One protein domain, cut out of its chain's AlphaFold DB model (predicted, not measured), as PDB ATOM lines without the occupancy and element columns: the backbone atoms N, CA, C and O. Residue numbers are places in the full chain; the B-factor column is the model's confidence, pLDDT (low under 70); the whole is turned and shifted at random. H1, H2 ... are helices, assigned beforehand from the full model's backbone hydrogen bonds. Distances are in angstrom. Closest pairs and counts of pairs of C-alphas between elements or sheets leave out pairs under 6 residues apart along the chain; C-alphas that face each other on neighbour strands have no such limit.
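This is residues 5 to 70 of the 155 residues of an uncharacterized protein of Diploscapter pachys (UniProt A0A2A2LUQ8). Three helices, H1, H2 and H3, run back and forth along the length of an elongated body, each turning back on the one before, and the short H4 with the stretches before and after it takes the fourth corner of a rough square, next to H1. H1 and H2 are close to antiparallel and form the better-formed hairpin, while H3 is more tilted on H2, and the square stays open between H3 and H4. The printed part has 66 residues with four named helices, H1, H2, H3 and H4 along the chain, and no named strand; its class is all helix. It is compact, with a radius of gyration of the C-alphas of 10.8 A, and the C-alphas span 32 by 19 by 19 A.

H1, residues 8 to 20, touches H2, residues 27 to 38. Their closest C-alphas, those of Lys 11 and Ala 37, are 5.3 A apart. The two form a helical hairpin, running opposite ways at a shallow tilt of 13 degrees. H2 and H3, residues 44 to 53, only just touch, with 3 pairs of C-alphas within 8 A; the closest C-alphas are those of Gly 29 and Thr 53, 5.7 A apart. They too form a helical hairpin, running opposite ways at a tilt of 36 degrees, only just steep. H4, residues 61 to 64, only just touches H1, with 3 pairs of C-alphas within 8 A. The closest are the C-alphas of Arg 13 and Phe 63, 6.4 A apart, and H1 touches H4 with residues 10 to 14 alone. H1 and H3 are apart, as are H2 and H4, and H3 and H4. In H1, H2 and H3 every O i to N i+4 pair is within hydrogen-bond range; H4 is too short for such a pair, and its one O i to N i+3 pair is not within range.

H1 begins at C-alpha 8, at (92.992, 137.896, 176.594), and is 18.4 A long from first to last C-alpha. H2 is 17.1 A long and begins at C-alpha 27, at (90.594, 122.159, 158.840). H3 is 14.4 A long. H4, four residues, ends at C-alpha 64, at (104.142, 138.472, 167.556).

The two C-alphas farthest apart, those of Asp 23 and His 70, are 32.4 A apart. The C-alphas of the first and last printed residues, Lys 5 and His 70, are 5.0 A apart. The link from H2 to H3 is tight, those from H1 to H2 and from H3 to H4 are short, and no link is long. The printed part has no cut. Its mean pLDDT is 80.7, and residues 23 to 24 are under 70.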
ATOM      1  N   LYS A   5     103.276 134.558 177.576       81.56
ATOM      2  CA  LYS A   5     101.952 134.563 178.184       81.56
ATOM      3  C   LYS A   5     100.926 135.058 177.168       81.56
ATOM      4  O   LYS A   5     101.076 136.129 176.577       81.56
ATOM      5  N   LEU A   6      99.861 134.285 176.988       79.25
ATOM      6  CA  LEU A   6      98.713 134.674 176.178       79.25
ATOM      7  C   LEU A   6      97.694 135.416 177.045       79.25
ATOM      8  O   LEU A   6      96.843 134.808 177.697       79.25
ATOM      9  N   ASP A   7      97.766 136.743 177.023       80.56
ATOM     10  CA  ASP A   7      96.719 137.600 177.580       80.56
ATOM     11  C   ASP A   7      95.436 137.530 176.725       80.56
ATOM     12  O   ASP A   7      95.469 137.125 175.558       80.56
ATOM     13  N   CYS A   8      94.291 137.939 177.283       80.81
ATOM     14  CA  CYS A   8      92.992 137.896 176.594       80.81
ATOM     15  C   CYS A   8      93.014 138.617 175.233       80.81
ATOM     16  O   CYS A   8      92.485 138.103 174.250       80.81
ATOM     17  N   ASP A   9      93.703 139.756 175.154       83.31
ATOM     18  CA  ASP A   9      93.926 140.505 173.911       83.31
ATOM     19  C   ASP A   9      94.703 139.701 172.863       83.31
ATOM     20  O   ASP A   9      94.400 139.751 171.670       83.31
ATOM     21  N   SER A  10      95.728 138.965 173.295       81.19
ATOM     22  CA  SER A  10      96.546 138.131 172.415       81.19
ATOM     23  C   SER A  10      95.727 136.966 171.864       81.19
ATOM     24  O   SER A  10      95.811 136.675 170.672       81.19
ATOM     25  N   LYS A  11      94.864 136.365 172.694       84.25
ATOM     26  CA  LYS A  11      93.927 135.311 172.274       84.25
ATOM     27  C   LYS A  11      92.936 135.816 171.227       84.25
ATOM     28  O   LYS A  11      92.835 135.219 170.160       84.25
ATOM     29  N   GLN A  12      92.312 136.971 171.463       85.06
ATOM     30  CA  GLN A  12      91.397 137.588 170.494       85.06
ATOM     31  C   GLN A  12      92.080 137.922 169.162       85.06
ATOM     32  O   GLN A  12      91.467 137.826 168.102       85.06
ATOM     33  N   ARG A  13      93.355 138.327 169.180       84.50
ATOM     34  CA  ARG A  13      94.108 138.565 167.938       84.50
ATOM     35  C   ARG A  13      94.373 137.274 167.182       84.50
ATOM     36  O   ARG A  13      94.243 137.276 165.964       84.50
ATOM     37  N   LEU A  14      94.719 136.192 167.881       84.31
ATOM     38  CA  LEU A  14      94.895 134.888 167.248       84.31
ATOM     39  C   LEU A  14      93.580 134.397 166.628       84.31
ATOM     40  O   LEU A  14      93.584 133.945 165.489       84.31
ATOM     41  N   GLU A  15      92.454 134.570 167.320       85.00
ATOM     42  CA  GLU A  15      91.120 134.248 166.794       85.00
ATOM     43  C   GLU A  15      90.778 135.064 165.544       85.00
ATOM     44  O   GLU A  15      90.406 134.483 164.528       85.00
ATOM     45  N   LYS A  16      91.017 136.382 165.556       86.31
ATOM     46  CA  LYS A  16      90.836 137.234 164.367       86.31
ATOM     47  C   LYS A  16      91.704 136.791 163.195       86.31
ATOM     48  O   LYS A  16      91.250 136.822 162.056       86.31
ATOM     49  N   LEU A  17      92.945 136.371 163.458       83.31
ATOM     50  CA  LEU A  17      93.836 135.857 162.417       83.31
ATOM     51  C   LEU A  17      93.303 134.551 161.822       83.31
ATOM     52  O   LEU A  17      93.307 134.409 160.603       83.31
ATOM     53  N   ILE A  18      92.788 133.644 162.657       83.75
ATOM     54  CA  ILE A  18      92.148 132.399 162.209       83.75
ATOM     55  C   ILE A  18      90.889 132.696 161.380       83.75
ATOM     56  O   ILE A  18      90.681 132.057 160.356       83.75
ATOM     57  N   GLU A  19      90.061 133.655 161.796       84.19
ATOM     58  CA  GLU A  19      88.856 134.055 161.057       84.19
ATOM     59  C   GLU A  19      89.191 134.666 159.696       84.19
ATOM     60  O   GLU A  19      88.600 134.288 158.690       84.19
ATOM     61  N   SER A  20      90.174 135.567 159.645       81.88
ATOM     62  CA  SER A  20      90.580 136.215 158.392       81.88
ATOM     63  C   SER A  20      91.298 135.286 157.408       81.88
ATOM     64  O   SER A  20      91.274 135.566 156.215       81.88
ATOM     65  N   ALA A  21      91.887 134.183 157.882       77.38
ATOM     66  CA  ALA A  21      92.454 133.146 157.017       77.38
ATOM     67  C   ALA A  21      91.374 132.265 156.347       77.38
ATOM     68  O   ALA A  21      91.681 131.509 155.428       77.38
ATOM     69  N   GLY A  22      90.110 132.361 156.787       75.25
ATOM     70  CA  GLY A  22      88.954 131.775 156.107       75.25
ATOM     71  C   GLY A  22      89.064 130.271 155.822       75.25
ATOM     72  O   GLY A  22      89.413 129.480 156.703       75.25
ATOM     73  N   ASP A  23      88.722 129.892 154.586       69.75
ATOM     74  CA  ASP A  23      88.681 128.506 154.087       69.75
ATOM     75  C   ASP A  23      90.024 128.009 153.528       69.75
ATOM     76  O   ASP A  23      90.185 126.822 153.251       69.75
ATOM     77  N   GLU A  24      91.013 128.893 153.379       69.31
ATOM     78  CA  GLU A  24      92.363 128.524 152.927       69.31
ATOM     79  C   GLU A  24      93.164 127.817 154.028       69.31
ATOM     80  O   GLU A  24      94.185 127.171 153.773       69.31
ATOM     81  N   LEU A  25      92.681 127.904 155.267       73.75
ATOM     82  CA  LEU A  25      93.239 127.190 156.395       73.75
ATOM     83  C   LEU A  25      92.743 125.737 156.396       73.75
ATOM     84  O   LEU A  25      91.552 125.468 156.563       73.75
ATOM     85  N   SER A  26      93.671 124.783 156.286       72.00
ATOM     86  CA  SER A  26      93.349 123.358 156.433       72.00
ATOM     87  C   SER A  26      92.589 123.116 157.742       72.00
ATOM     88  O   SER A  26      93.001 123.591 158.805       72.00
ATOM     89  N   GLY A  27      91.478 122.372 157.687       74.38
ATOM     90  CA  GLY A  27      90.594 122.159 158.840       74.38
ATOM     91  C   GLY A  27      91.304 121.570 160.067       74.38
ATOM     92  O   GLY A  27      90.921 121.858 161.202       74.38
ATOM     93  N   GLU A  28      92.378 120.806 159.854       77.12
ATOM     94  CA  GLU A  28      93.236 120.288 160.924       77.12
ATOM     95  C   GLU A  28      94.102 121.395 161.551       77.12
ATOM     96  O   GLU A  28      94.170 121.527 162.774       77.12
ATOM     97  N   GLY A  29      94.672 122.270 160.718       76.69
ATOM     98  CA  GLY A  29      95.417 123.449 161.158       76.69
ATOM     99  C   GLY A  29      94.553 124.431 161.953       76.69
ATOM    100  O   GLY A  29      94.980 124.961 162.979       76.69
ATOM    101  N   ARG A  30      93.282 124.592 161.562       80.25
ATOM    102  CA  ARG A  30      92.305 125.408 162.300       80.25
ATOM    103  C   ARG A  30      92.074 124.900 163.719       80.25
ATOM    104  O   ARG A  30      92.060 125.689 164.664       80.25
ATOM    105  N   LYS A  31      91.920 123.584 163.883       82.56
ATOM    106  CA  LYS A  31      91.732 122.954 165.199       82.56
ATOM    107  C   LYS A  31      92.964 123.123 166.084       82.56
ATOM    108  O   LYS A  31      92.818 123.401 167.274       82.56
ATOM    109  N   GLN A  32      94.162 122.990 165.513       83.44
ATOM    110  CA  GLN A  32      95.415 123.191 166.242       83.44
ATOM    111  C   GLN A  32      95.553 124.636 166.736       83.44
ATOM    112  O   GLN A  32      95.778 124.848 167.925       83.44
ATOM    113  N   LEU A  33      95.304 125.631 165.880       83.19
ATOM    114  CA  LEU A  33      95.353 127.044 166.274       83.19
ATOM    115  C   LEU A  33      94.285 127.406 167.321       83.19
ATOM    116  O   LEU A  33      94.575 128.133 168.268       83.19
ATOM    117  N   GLN A  34      93.073 126.852 167.219       83.69
ATOM    118  CA  GLN A  34      92.037 127.029 168.248       83.69
ATOM    119  C   GLN A  34      92.414 126.383 169.586       83.69
ATOM    120  O   GLN A  34      92.040 126.886 170.646       83.69
ATOM    121  N   LYS A  35      93.151 125.268 169.564       86.19
ATOM    122  CA  LYS A  35      93.681 124.646 170.781       86.19
ATOM    123  C   LYS A  35      94.740 125.541 171.431       86.19
ATOM    124  O   LYS A  35      94.687 125.722 172.645       86.19
ATOM    125  N   LEU A  36      95.624 126.145 170.634       85.00
ATOM    126  CA  LEU A  36      96.628 127.105 171.107       85.00
ATOM    127  C   LEU A  36      95.986 128.381 171.673       85.00
ATOM    128  O   LEU A  36      96.390 128.849 172.731       85.00
ATOM    129  N   ALA A  37      94.919 128.897 171.052       82.50
ATOM    130  CA  ALA A  37      94.191 130.070 171.554       82.50
ATOM    131  C   ALA A  37      93.584 129.856 172.956       82.50
ATOM    132  O   ALA A  37      93.440 130.802 173.733       82.50
ATOM    133  N   LYS A  38      93.252 128.609 173.311       83.94
ATOM    134  CA  LYS A  38      92.718 128.253 174.636       83.94
ATOM    135  C   LYS A  38      93.800 128.144 175.711       83.94
ATOM    136  O   LYS A  38      93.476 128.255 176.893       83.94
ATOM    137  N   GLN A  39      95.058 127.937 175.332       83.94
ATOM    138  CA  GLN A  39      96.168 127.839 176.277       83.94
ATOM    139  C   GLN A  39      96.530 129.214 176.856       83.94
ATOM    140  O   GLN A  39      96.223 130.258 176.286       83.94
ATOM    141  N   ASN A  40      97.138 129.221 178.042       81.56
ATOM    142  CA  ASN A  40      97.555 130.454 178.724       81.56
ATOM    143  C   ASN A  40      99.022 130.810 178.458       81.56
ATOM    144  O   ASN A  40      99.418 131.959 178.656       81.56
ATOM    145  N   THR A  41      99.809 129.841 178.002       82.19
ATOM    146  CA  THR A  41     101.223 129.978 177.670       82.19
ATOM    147  C   THR A  41     101.489 129.307 176.328       82.19
ATOM    148  O   THR A  41     100.816 128.336 175.982       82.19
ATOM    149  N   ILE A  42     102.433 129.858 175.568       83.94
ATOM    150  CA  ILE A  42     102.943 129.274 174.323       83.94
ATOM    151  C   ILE A  42     104.456 129.153 174.403       83.94
ATOM    152  O   ILE A  42     105.136 130.039 174.934       83.94
ATOM    153  N   ASN A  43     104.969 128.074 173.830       85.44
ATOM    154  CA  ASN A  43     106.391 127.808 173.705       85.44
ATOM    155  C   ASN A  43     106.885 128.150 172.297       85.44
ATOM    156  O   ASN A  43     106.119 128.476 171.388       85.44
ATOM    157  N   PHE A  44     108.200 128.062 172.102       81.88
ATOM    158  CA  PHE A  44     108.815 128.319 170.800       81.88
ATOM    159  C   PHE A  44     108.303 127.361 169.713       81.88
ATOM    160  O   PHE A  44     108.071 127.776 168.577       81.88
ATOM    161  N   ASP A  45     108.058 126.100 170.071       84.62
ATOM    162  CA  ASP A  45     107.504 125.113 169.144       84.62
ATOM    163  C   ASP A  45     106.096 125.515 168.686       84.62
ATOM    164  O   ASP A  45     105.807 125.472 167.490       84.62
ATOM    165  N   ASP A  46     105.257 126.031 169.587       84.19
ATOM    166  CA  ASP A  46     103.910 126.516 169.254       84.19
ATOM    167  C   ASP A  46     103.960 127.730 168.316       84.19
ATOM    168  O   ASP A  46     103.175 127.836 167.375       84.19
ATOM    169  N   VAL A  47     104.932 128.628 168.514       83.19
ATOM    170  CA  VAL A  47     105.192 129.755 167.604       83.19
ATOM    171  C   VAL A  47     105.557 129.257 166.202       83.19
ATOM    172  O   VAL A  47     105.081 129.806 165.202       83.19
ATOM    173  N   SER A  48     106.368 128.199 166.114       83.62
ATOM    174  CA  SER A  48     106.731 127.589 164.834       83.62
ATOM    175  C   SER A  48     105.516 126.979 164.127       83.62
ATOM    176  O   SER A  48     105.348 127.199 162.925       83.62
ATOM    177  N   VAL A  49     104.622 126.326 164.879       84.25
ATOM    178  CA  VAL A  49     103.362 125.765 164.376       84.25
ATOM    179  C   VAL A  49     102.452 126.874 163.855       84.25
ATOM    180  O   VAL A  49     101.925 126.767 162.752       84.25
ATOM    181  N   ILE A  50     102.314 127.991 164.576       84.06
ATOM    182  CA  ILE A  50     101.504 129.132 164.117       84.06
ATOM    183  C   ILE A  50     102.021 129.665 162.773       84.06
ATOM    184  O   ILE A  50     101.228 129.938 161.872       84.06
ATOM    185  N   ARG A  51     103.347 129.767 162.612       82.75
ATOM    186  CA  ARG A  51     103.975 130.251 161.374       82.75
ATOM    187  C   ARG A  51     103.770 129.308 160.188       82.75
ATOM    188  O   ARG A  51     103.607 129.789 159.076       82.75
ATOM    189  N   THR A  52     103.847 127.996 160.396       83.94
ATOM    190  CA  THR A  52     103.718 127.011 159.308       83.94
ATOM    191  C   THR A  52     102.272 126.742 158.915       83.94
ATOM    192  O   THR A  52     102.017 126.360 157.777       83.94
ATOM    193  N   THR A  53     101.337 126.929 159.847       82.81
ATOM    194  CA  THR A  53      99.917 126.618 159.636       82.81
ATOM    195  C   THR A  53      99.156 127.773 158.986       82.81
ATOM    196  O   THR A  53      98.185 127.536 158.272       82.81
ATOM    197  N   LEU A  54      99.568 129.020 159.239       81.12
ATOM    198  CA  LEU A  54      98.942 130.200 158.641       81.12
ATOM    199  C   LEU A  54      99.474 130.457 157.222       81.12
ATOM    200  O   LEU A  54     100.661 130.246 156.959       81.12
ATOM    201  N   PRO A  55      98.623 130.946 156.306       78.81
ATOM    202  CA  PRO A  55      99.048 131.259 154.953       78.81
ATOM    203  C   PRO A  55     100.014 132.462 154.928       78.81
ATOM    204  O   PRO A  55      99.951 133.343 155.790       78.81
ATOM    205  N   PRO A  56     100.912 132.541 153.930       76.81
ATOM    206  CA  PRO A  56     102.032 133.487 153.925       76.81
ATOM    207  C   PRO A  56     101.636 134.966 153.776       76.81
ATOM    208  O   PRO A  56     102.443 135.834 154.097       76.81
ATOM    209  N   TYR A  57     100.419 135.273 153.314       76.38
ATOM    210  CA  TYR A  57      99.919 136.654 153.215       76.38
ATOM    211  C   TYR A  57      99.407 137.206 154.552       76.38
ATOM    212  O   TYR A  57      99.153 138.405 154.677       76.38
ATOM    213  N   GLN A  58      99.234 136.341 155.551       78.81
ATOM    214  CA  GLN A  58      98.620 136.707 156.812       78.81
ATOM    215  C   GLN A  58      99.577 137.573 157.650       78.81
ATOM    216  O   GLN A  58     100.740 137.203 157.835       78.81
ATOM    217  N   PRO A  59      99.128 138.710 158.217       79.75
ATOM    218  CA  PRO A  59     100.010 139.616 158.947       79.75
ATOM    219  C   PRO A  59     100.354 139.068 160.346       79.75
ATOM    220  O   PRO A  59      99.810 139.485 161.371       79.75
ATOM    221  N   LEU A  60     101.310 138.138 160.395       81.88
ATOM    222  CA  LEU A  60     101.816 137.501 161.619       81.88
ATOM    223  C   LEU A  60     102.483 138.492 162.581       81.88
ATOM    224  O   LEU A  60     102.424 138.326 163.801       81.88
ATOM    225  N   TYR A  61     103.092 139.552 162.046       79.31
ATOM    226  CA  TYR A  61     103.768 140.577 162.844       79.31
ATOM    227  C   TYR A  61     102.818 141.244 163.852       79.31
ATOM    228  O   TYR A  61     103.230 141.587 164.958       79.31
ATOM    229  N   THR A  62     101.533 141.379 163.505       78.38
ATOM    230  CA  THR A  62     100.503 141.979 164.367       78.38
ATOM    231  C   THR A  62     100.267 141.174 165.644       78.38
ATOM    232  O   THR A  62      99.886 141.740 166.670       78.38
ATOM    233  N   PHE A  63     100.504 139.863 165.582       80.44
ATOM    234  CA  PHE A  63     100.424 138.963 166.724       80.44
ATOM    235  C   PHE A  63     101.732 138.968 167.515       80.44
ATOM    236  O   PHE A  63     101.729 139.345 168.684       80.44
ATOM    237  N   PHE A  64     102.857 138.644 166.868       79.69
ATOM    238  CA  PHE A  64     104.142 138.472 167.556       79.69
ATOM    239  C   PHE A  64     104.674 139.748 168.216       79.69
ATOM    240  O   PHE A  64     105.246 139.672 169.299       79.69
ATOM    241  N   ASN A  65     104.445 140.925 167.624       81.12
ATOM    242  CA  ASN A  65     104.953 142.192 168.163       81.12
ATOM    243  C   ASN A  65     104.337 142.573 169.521       81.12
ATOM    244  O   ASN A  65     104.861 143.416 170.238       81.12
ATOM    245  N   ARG A  66     103.188 141.990 169.870       76.38
ATOM    246  CA  ARG A  66     102.457 142.315 171.100       76.38
ATOM    247  C   ARG A  66     102.344 141.126 172.053       76.38
ATOM    248  O   ARG A  66     101.491 141.147 172.938       76.38
ATOM    249  N   LEU A  67     103.159 140.089 171.857       79.69
ATOM    250  CA  LEU A  67     103.259 138.986 172.805       79.69
ATOM    251  C   LEU A  67     104.111 139.404 173.997       79.69
ATOM    252  O   LEU A  67     105.269 139.793 173.847       79.69
ATOM    253  N   ASN A  68     103.541 139.265 175.188       74.56
ATOM    254  CA  ASN A  68     104.271 139.479 176.421       74.56
ATOM    255  C   ASN A  68     105.068 138.216 176.749       74.56
ATOM    256  O   ASN A  68     104.511 137.123 176.885       74.56
ATOM    257  N   ILE A  69     106.387 138.366 176.867       75.88
ATOM    258  CA  ILE A  69     107.254 137.298 177.367       75.88
ATOM    259  C   ILE A  69     106.801 136.983 178.792       75.88
ATOM    260  O   ILE A  69     106.634 137.890 179.614       75.88
ATOM    261  N   HIS A  70     106.570 135.703 179.082       71.38
ATOM    262  CA  HIS A  70     106.343 135.271 180.445       71.38
ATOM    263  C   HIS A  70     107.660 135.426 181.199       71.38
ATOM    264  O   HIS A  70     108.607 134.668 181.010       71.38
TER     265      HIS A  70